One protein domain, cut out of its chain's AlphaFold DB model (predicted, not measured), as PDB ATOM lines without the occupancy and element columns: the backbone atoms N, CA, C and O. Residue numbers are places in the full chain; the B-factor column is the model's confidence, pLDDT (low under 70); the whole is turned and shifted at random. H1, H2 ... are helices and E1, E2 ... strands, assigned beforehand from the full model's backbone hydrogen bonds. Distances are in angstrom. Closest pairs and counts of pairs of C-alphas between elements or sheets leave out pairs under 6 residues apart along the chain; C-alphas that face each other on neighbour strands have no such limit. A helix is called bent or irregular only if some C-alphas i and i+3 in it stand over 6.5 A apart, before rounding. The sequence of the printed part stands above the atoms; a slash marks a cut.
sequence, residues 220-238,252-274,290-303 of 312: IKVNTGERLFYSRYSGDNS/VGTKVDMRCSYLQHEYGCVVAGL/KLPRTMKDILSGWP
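What this domain is: This is residues 220 to 238, 252 to 274 and 290 to 303 of the 312 residues of an uncharacterized protein of Syncephalastrum racemosum (UniProt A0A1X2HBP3). A small antiparallel sheet of three strands, E1, E2 and E3, makes a wall on one side, and the longer helix H2 packs on it at E3, one of its edge strands. The short helix H1 lies away from the sheet, near H2 and about perpendicular to it. The printed part has 56 residues in three pieces, with two named helices and three named strands in the order E1, H1, E2, E3, H2; the sheet's order is E1, E2, E3 and the class is mixed, helices and strands. The whole is compact, with a radius of gyration of the C-alphas of 10.8 A, and the C-alphas span 29 by 28 by 16 A.

How they stand to each other: The edge strand E1, residues 220 to 224, is antiparallel to the inner strand E2, residues 258 to 262, at 155 degrees between their directions. Across this pair N 221 and O 261 are 2.7 A apart and N 259 and O 223 are 2.8 A apart, both within hydrogen-bond range. E2 and the edge strand E3, residues 265 to 270, form a hairpin, antiparallel at 157 degrees, with N 262 and O 265 at 2.8 A and N 270 and O 258 at 2.8 A, within hydrogen-bond range. H2, residues 290 to 300, is on the sheet, with 21 pairs of C-alphas within 10 A, made with E3; the closest C-alphas of E3 and H2 are those of Glu 266 and Ile 298, 6.5 A apart. H1, residues 229 to 234, is not on the sheet, but only just, with 4 pairs of C-alphas within 10 A. H1 and E3 are only just apart, 8.1 A at the closest. H1 and H2 are close but not clearly touching, about perpendicular at 86 degrees; their closest C-alphas, those of Tyr 230 and Asp 297, are 7.2 A apart. In H2 every O i to N i+4 pair is within hydrogen-bond range; in H1 0 of 2 are, while 3 of 3 O i to N i+3 pairs are.

Where its parts are: E1 begins at C-alpha 220, (146.379, 139.289, 142.809), and is 13.0 A long. H1 begins at C-alpha 229, (131.618, 143.960, 144.538), and is 10.4 A long; it is neither bent nor irregular, but only just: C-alphas 229 and 232 are 6.2 A apart. E2 measures 13.4 A and E3 15.7 A. H2, 15.1 A long, ends at C-alpha 300, (132.566, 140.019, 156.859).

The domain as a whole: The two C-alphas farthest apart are those of Leu 274 and Pro 303, at 34.3 A. Residues 239 to 251 are not printed, with 14.8 A between C-alphas 238 and 252; residues 275 to 289 are not printed, with 14.2 A between C-alphas 274 and 290. The links E1 to H1 and E2 to E3 are tight; H1 to E2 and E3 to H2 are links across the cuts. The mean pLDDT of the printed part is 72.5, and residues 228 to 238, 252 to 254, 274 and 301 to 303 are under 70.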
ATOM      1  N   ILE A 220     147.285 138.214 142.399       79.44
ATOM      2  CA  ILE A 220     146.379 139.289 142.809       79.44
ATOM      3  C   ILE A 220     146.249 140.323 141.682       79.44
ATOM      4  O   ILE A 220     147.182 141.037 141.330       79.44
ATOM      5  N   LYS A 221     145.036 140.460 141.157       82.75
ATOM      6  CA  LYS A 221     144.610 141.528 140.257       82.75
ATOM      7  C   LYS A 221     144.357 142.810 141.044       82.75
ATOM      8  O   LYS A 221     143.591 142.800 142.013       82.75
ATOM      9  N   VAL A 222     144.956 143.910 140.594       81.44
ATOM     10  CA  VAL A 222     144.715 145.255 141.130       81.44
ATOM     11  C   VAL A 222     143.929 146.057 140.117       81.44
ATOM     12  O   VAL A 222     144.419 146.325 139.022       81.44
ATOM     13  N   ASN A 223     142.735 146.482 140.511       80.62
ATOM     14  CA  ASN A 223     141.880 147.315 139.683       80.62
ATOM     15  C   ASN A 223     141.768 148.704 140.313       80.62
ATOM     16  O   ASN A 223     141.459 148.838 141.499       80.62
ATOM     17  N   THR A 224     142.028 149.745 139.527       80.88
ATOM     18  CA  THR A 224     141.968 151.141 139.977       80.88
ATOM     19  C   THR A 224     140.612 151.757 139.664       80.88
ATOM     20  O   THR A 224     140.108 151.604 138.552       80.88
ATOM     21  N   GLY A 225     140.029 152.488 140.615       75.75
ATOM     22  CA  GLY A 225     138.780 153.216 140.393       75.75
ATOM     23  C   GLY A 225     137.552 152.329 140.147       75.75
ATOM     24  O   GLY A 225     136.599 152.770 139.505       75.75
ATOM     25  N   GLU A 226     137.532 151.101 140.657       72.75
ATOM     26  CA  GLU A 226     136.343 150.247 140.619       72.75
ATOM     27  C   GLU A 226     135.498 150.382 141.893       72.75
ATOM     28  O   GLU A 226     135.994 150.662 142.988       72.75
ATOM     29  N   ARG A 227     134.185 150.160 141.758       71.69
ATOM     30  CA  ARG A 227     133.319 149.917 142.917       71.69
ATOM     31  C   ARG A 227     133.600 148.512 143.445       71.69
ATOM     32  O   ARG A 227     133.727 147.575 142.664       71.69
ATOM     33  N   LEU A 228     133.637 148.359 144.763       64.19
ATOM     34  CA  LEU A 228     133.757 147.044 145.399       64.19
ATOM     35  C   LEU A 228     132.544 146.179 145.045       64.19
ATOM     36  O   LEU A 228     131.420 146.693 145.020       64.19
ATOM     37  N   PHE A 229     132.726 144.874 144.838       60.75
ATOM     38  CA  PHE A 229     131.618 143.960 144.538       60.75
ATOM     39  C   PHE A 229     130.540 143.997 145.633       60.75
ATOM     40  O   PHE A 229     129.344 143.982 145.331       60.75
ATOM     41  N   TYR A 230     130.950 144.158 146.895       58.34
ATOM     42  CA  TYR A 230     130.042 144.261 148.041       58.34
ATOM     43  C   TYR A 230     129.244 145.570 148.115       58.34
ATOM     44  O   TYR A 230     128.281 145.656 148.869       58.34
ATOM     45  N   SER A 231     129.535 146.573 147.286       47.25
ATOM     46  CA  SER A 231     128.667 147.754 147.188       47.25
ATOM     47  C   SER A 231     127.275 147.437 146.616       47.25
ATOM     48  O   SER A 231     126.340 148.205 146.842       47.25
ATOM     49  N   ARG A 232     127.097 146.279 145.954       49.34
ATOM     50  CA  ARG A 232     125.772 145.755 145.568       49.34
ATOM     51  C   ARG A 232     124.960 145.221 146.758       49.34
ATOM     52  O   ARG A 232     123.738 145.255 146.702       49.34
ATOM     53  N   TYR A 233     125.607 144.830 147.863       49.50
ATOM     54  CA  TYR A 233     124.945 144.415 149.113       49.50
ATOM     55  C   TYR A 233     124.318 145.582 149.896       49.50
ATOM     56  O   TYR A 233     123.737 145.377 150.961       49.50
ATOM     57  N   SER A 234     124.378 146.813 149.373       51.53
ATOM     58  CA  SER A 234     123.630 147.937 149.942       51.53
ATOM     59  C   SER A 234     122.110 147.679 149.984       51.53
ATOM     60  O   SER A 234     121.424 148.349 150.754       51.53
ATOM     61  N   GLY A 235     121.606 146.696 149.220       54.44
ATOM     62  CA  GLY A 235     120.251 146.153 149.363       54.44
ATOM     63  C   GLY A 235     120.019 145.428 150.696       54.44
ATOM     64  O   GLY A 235     119.082 145.770 151.409       54.44
ATOM     65  N   ASP A 236     120.911 144.519 151.102       49.47
ATOM     66  CA  ASP A 236     120.729 143.672 152.299       49.47
ATOM     67  C   ASP A 236     121.125 144.355 153.617       49.47
ATOM     68  O   ASP A 236     120.616 144.012 154.680       49.47
ATOM     69  N   ASN A 237     122.022 145.344 153.578       46.72
ATOM     70  CA  ASN A 237     122.378 146.144 154.761       46.72
ATOM     71  C   ASN A 237     121.399 147.309 155.015       46.72
ATOM     72  O   ASN A 237     121.594 148.079 155.958       46.72
ATOM     73  N   SER A 238     120.358 147.475 154.190       52.53
ATOM     74  CA  SER A 238     119.319 148.496 154.393       52.53
ATOM     75  C   SER A 238     118.494 148.261 155.666       52.53
ATOM     76  O   SER A 238     118.074 149.227 156.294       52.53
ATOM     77  N   VAL A 252     129.346 157.986 151.937       57.28
ATOM     78  CA  VAL A 252     130.730 157.596 151.716       57.28
ATOM     79  C   VAL A 252     130.708 156.779 150.432       57.28
ATOM     80  O   VAL A 252     130.129 155.692 150.390       57.28
ATOM     81  N   GLY A 253     131.247 157.354 149.357       62.31
ATOM     82  CA  GLY A 253     131.250 156.717 148.048       62.31
ATOM     83  C   GLY A 253     131.863 155.322 148.140       62.31
ATOM     84  O   GLY A 253     132.924 155.138 148.725       62.31
ATOM     85  N   THR A 254     131.214 154.330 147.540       68.25
ATOM     86  CA  THR A 254     131.629 152.914 147.559       68.25
ATOM     87  C   THR A 254     132.821 152.595 146.648       68.25
ATOM     88  O   THR A 254     133.179 151.434 146.449       68.25
ATOM     89  N   LYS A 255     133.417 153.632 146.059       80.25
ATOM     90  CA  LYS A 255     134.556 153.557 145.149       80.25
ATOM     91  C   LYS A 255     135.842 153.722 145.952       80.25
ATOM     92  O   LYS A 255     135.972 154.701 146.688       80.25
ATOM     93  N   VAL A 256     136.755 152.769 145.818       83.44
ATOM     94  CA  VAL A 256     138.119 152.840 146.361       83.44
ATOM     95  C   VAL A 256     139.088 153.177 145.232       83.44
ATOM     96  O   VAL A 256     138.777 152.932 144.063       83.44
ATOM     97  N   ASP A 257     140.240 153.751 145.562       81.50
ATOM     98  CA  ASP A 257     141.221 154.160 144.552       81.50
ATOM     99  C   ASP A 257     141.923 152.949 143.948       81.50
ATOM    100  O   ASP A 257     142.078 152.868 142.728       81.50
ATOM    101  N   MET A 258     142.234 151.952 144.781       83.94
ATOM    102  CA  MET A 258     142.691 150.639 144.328       83.94
ATOM    103  C   MET A 258     141.930 149.530 145.034       83.94
ATOM    104  O   MET A 258     141.630 149.610 146.225       83.94
ATOM    105  N   ARG A 259     141.657 148.460 144.301       86.19
ATOM    106  CA  ARG A 259     141.053 147.233 144.803       86.19
ATOM    107  C   ARG A 259     141.966 146.067 144.478       86.19
ATOM    108  O   ARG A 259     142.303 145.868 143.314       86.19
ATOM    109  N   CYS A 260     142.317 145.287 145.491       84.75
ATOM    110  CA  CYS A 260     143.163 144.110 145.347       84.75
ATOM    111  C   CYS A 260     142.289 142.858 145.447       84.75
ATOM    112  O   CYS A 260     141.596 142.645 146.445       84.75
ATOM    113  N   SER A 261     142.313 142.025 144.411       84.56
ATOM    114  CA  SER A 261     141.503 140.810 144.306       84.56
ATOM    115  C   SER A 261     142.330 139.635 143.806       84.56
ATOM    116  O   SER A 261     143.159 139.813 142.930       84.56
ATOM    117  N   TYR A 262     142.097 138.427 144.303       81.94
ATOM    118  CA  TYR A 262     142.669 137.207 143.741       81.94
ATOM    119  C   TYR A 262     141.549 136.203 143.451       81.94
ATOM    120  O   TYR A 262     140.679 135.958 144.290       81.94
ATOM    121  N   LEU A 263     141.539 135.657 142.231       85.62
ATOM    122  CA  LEU A 263     140.418 134.887 141.678       85.62
ATOM    123  C   LEU A 263     139.100 135.682 141.760       85.62
ATOM    124  O   LEU A 263     139.013 136.787 141.230       85.62
ATOM    125  N   GLN A 264     138.079 135.125 142.410       80.94
ATOM    126  CA  GLN A 264     136.768 135.748 142.619       80.94
ATOM    127  C   GLN A 264     136.662 136.452 143.986       80.94
ATOM    128  O   GLN A 264     135.569 136.826 144.421       80.94
ATOM    129  N   HIS A 265     137.781 136.618 144.697       79.50
ATOM    130  CA  HIS A 265     137.799 137.140 146.059       79.50
ATOM    131  C   HIS A 265     138.523 138.484 146.145       79.50
ATOM    132  O   HIS A 265     139.579 138.685 145.553       79.50
ATOM    133  N   GLU A 266     137.946 139.409 146.908       84.25
ATOM    134  CA  GLU A 266     138.560 140.689 147.267       84.25
ATOM    135  C   GLU A 266     139.375 140.499 148.547       84.25
ATOM    136  O   GLU A 266     138.871 139.917 149.507       84.25
ATOM    137  N   TYR A 267     140.618 140.975 148.551       82.00
ATOM    138  CA  TYR A 267     141.555 140.825 149.672       82.00
ATOM    139  C   TYR A 267     141.913 142.158 150.319       82.00
ATOM    140  O   TYR A 267     142.318 142.189 151.478       82.00
ATOM    141  N   GLY A 268     141.756 143.266 149.598       85.62
ATOM    142  CA  GLY A 268     142.092 144.573 150.135       85.62
ATOM    143  C   GLY A 268     141.692 145.718 149.226       85.62
ATOM    144  O   GLY A 268     141.158 145.535 148.129       85.62
ATOM    145  N   CYS A 269     141.966 146.916 149.715       87.12
ATOM    146  CA  CYS A 269     141.741 148.150 148.990       87.12
ATOM    147  C   CYS A 269     142.704 149.230 149.480       87.12
ATOM    148  O   CYS A 269     143.234 149.136 150.584       87.12
ATOM    149  N   VAL A 270     142.898 150.248 148.651       83.19
ATOM    150  CA  VAL A 270     143.656 151.456 148.965       83.19
ATOM    151  C   VAL A 270     142.739 152.641 148.726       83.19
ATOM    152  O   VAL A 270     141.994 152.672 147.739       83.19
ATOM    153  N   VAL A 271     142.789 153.601 149.640       80.69
ATOM    154  CA  VAL A 271     142.114 154.885 149.497       80.69
ATOM    155  C   VAL A 271     143.151 155.980 149.708       80.69
ATOM    156  O   VAL A 271     143.846 155.977 150.721       80.69
ATOM    157  N   ALA A 272     143.274 156.875 148.737       77.19
ATOM    158  CA  ALA A 272     144.187 158.001 148.740       77.19
ATOM    159  C   ALA A 272     143.390 159.285 149.008       77.19
ATOM    160  O   ALA A 272     142.585 159.727 148.188       77.19
ATOM    161  N   GLY A 273     143.623 159.887 150.173       70.44
ATOM    162  CA  GLY A 273     143.137 161.227 150.492       70.44
ATOM    163  C   GLY A 273     144.187 162.275 150.127       70.44
ATOM    164  O   GLY A 273     145.378 162.022 150.290       70.44
ATOM    165  N   LEU A 274     143.747 163.441 149.652       58.25
ATOM    166  CA  LEU A 274     144.588 164.638 149.639       58.25
ATOM    167  C   LEU A 274     144.488 165.302 151.021       58.25
ATOM    168  O   LEU A 274     143.389 165.400 151.586       58.25
ATOM    169  N   LYS A 290     136.353 155.317 156.033       77.75
ATOM    170  CA  LYS A 290     136.030 154.564 154.815       77.75
ATOM    171  C   LYS A 290     136.895 153.317 154.691       77.75
ATOM    172  O   LYS A 290     136.328 152.242 154.532       77.75
ATOM    173  N   LEU A 291     138.219 153.431 154.819       78.88
ATOM    174  CA  LEU A 291     139.118 152.288 154.644       78.88
ATOM    175  C   LEU A 291     138.838 151.150 155.655       78.88
ATOM    176  O   LEU A 291     138.580 150.033 155.200       78.88
ATOM    177  N   PRO A 292     138.745 151.378 156.985       76.38
ATOM    178  CA  PRO A 292     138.439 150.299 157.931       76.38
ATOM    179  C   PRO A 292     137.046 149.696 157.733       76.38
ATOM    180  O   PRO A 292     136.875 148.482 157.846       76.38
ATOM    181  N   ARG A 293     136.042 150.520 157.393       78.19
ATOM    182  CA  ARG A 293     134.689 150.036 157.086       78.19
ATOM    183  C   ARG A 293     134.686 149.154 155.845       78.19
ATOM    184  O   ARG A 293     134.139 148.057 155.878       78.19
ATOM    185  N   THR A 294     135.331 149.610 154.778       78.69
ATOM    186  CA  THR A 294     135.482 148.845 153.547       78.69
ATOM    187  C   THR A 294     136.181 147.513 153.806       78.69
ATOM    188  O   THR A 294     135.706 146.474 153.354       78.69
ATOM    189  N   MET A 295     137.276 147.512 154.564       79.25
ATOM    190  CA  MET A 295     137.982 146.280 154.911       79.25
ATOM    191  C   MET A 295     137.118 145.342 155.759       79.25
ATOM    192  O   MET A 295     137.091 144.138 155.507       79.25
ATOM    193  N   LYS A 296     136.348 145.877 156.716       79.38
ATOM    194  CA  LYS A 296     135.382 145.094 157.496       79.38
ATOM    195  C   LYS A 296     134.326 144.447 156.602       79.38
ATOM    196  O   LYS A 296     133.994 143.286 156.834       79.38
ATOM    197  N   ASP A 297     133.819 145.155 155.596       77.12
ATOM    198  CA  ASP A 297     132.838 144.618 154.648       77.12
ATOM    199  C   ASP A 297     133.451 143.488 153.797       77.12
ATOM    200  O   ASP A 297     132.847 142.420 153.661       77.12
ATOM    201  N   ILE A 298     134.691 143.668 153.321       79.56
ATOM    202  CA  ILE A 298     135.456 142.638 152.593       79.56
ATOM    203  C   ILE A 298     135.618 141.367 153.451       79.56
ATOM    204  O   ILE A 298     135.350 140.257 152.972       79.56
ATOM    205  N   LEU A 299     135.992 141.522 154.727       76.06
ATOM    206  CA  LEU A 299     136.220 140.415 155.664       76.06
ATOM    207  C   LEU A 299     134.918 139.748 156.133       76.06
ATOM    208  O   LEU A 299     134.841 138.523 156.218       76.06
ATOM    209  N   SER A 300     133.867 140.528 156.394       74.38
ATOM    210  CA  SER A 300     132.566 140.019 156.859       74.38
ATOM    211  C   SER A 300     131.829 139.233 155.773       74.38
ATOM    212  O   SER A 300     131.025 138.357 156.083       74.38
ATOM    213  N   GLY A 301     132.122 139.494 154.495       66.56
ATOM    214  CA  GLY A 301     131.637 138.683 153.379       66.56
ATOM    215  C   GLY A 301     132.342 137.331 153.224       66.56
ATOM    216  O   GLY A 301     131.970 136.533 152.364       66.56
ATOM    217  N   TRP A 302     133.398 137.048 153.989       61.66
ATOM    218  CA  TRP A 302     134.206 135.836 153.815       61.66
ATOM    219  C   TRP A 302     133.542 134.540 154.334       61.66
ATOM    220  O   TRP A 302     133.575 133.543 153.607       61.66
ATOM    221  N   PRO A 303     132.869 134.514 155.505       57.62
ATOM    222  CA  PRO A 303     132.249 133.297 156.043       57.62
ATOM    223  C   PRO A 303     131.086 132.761 155.196       57.62
ATOM    224  O   PRO A 303     130.937 131.548 155.058       57.62
TER     225      PRO A 303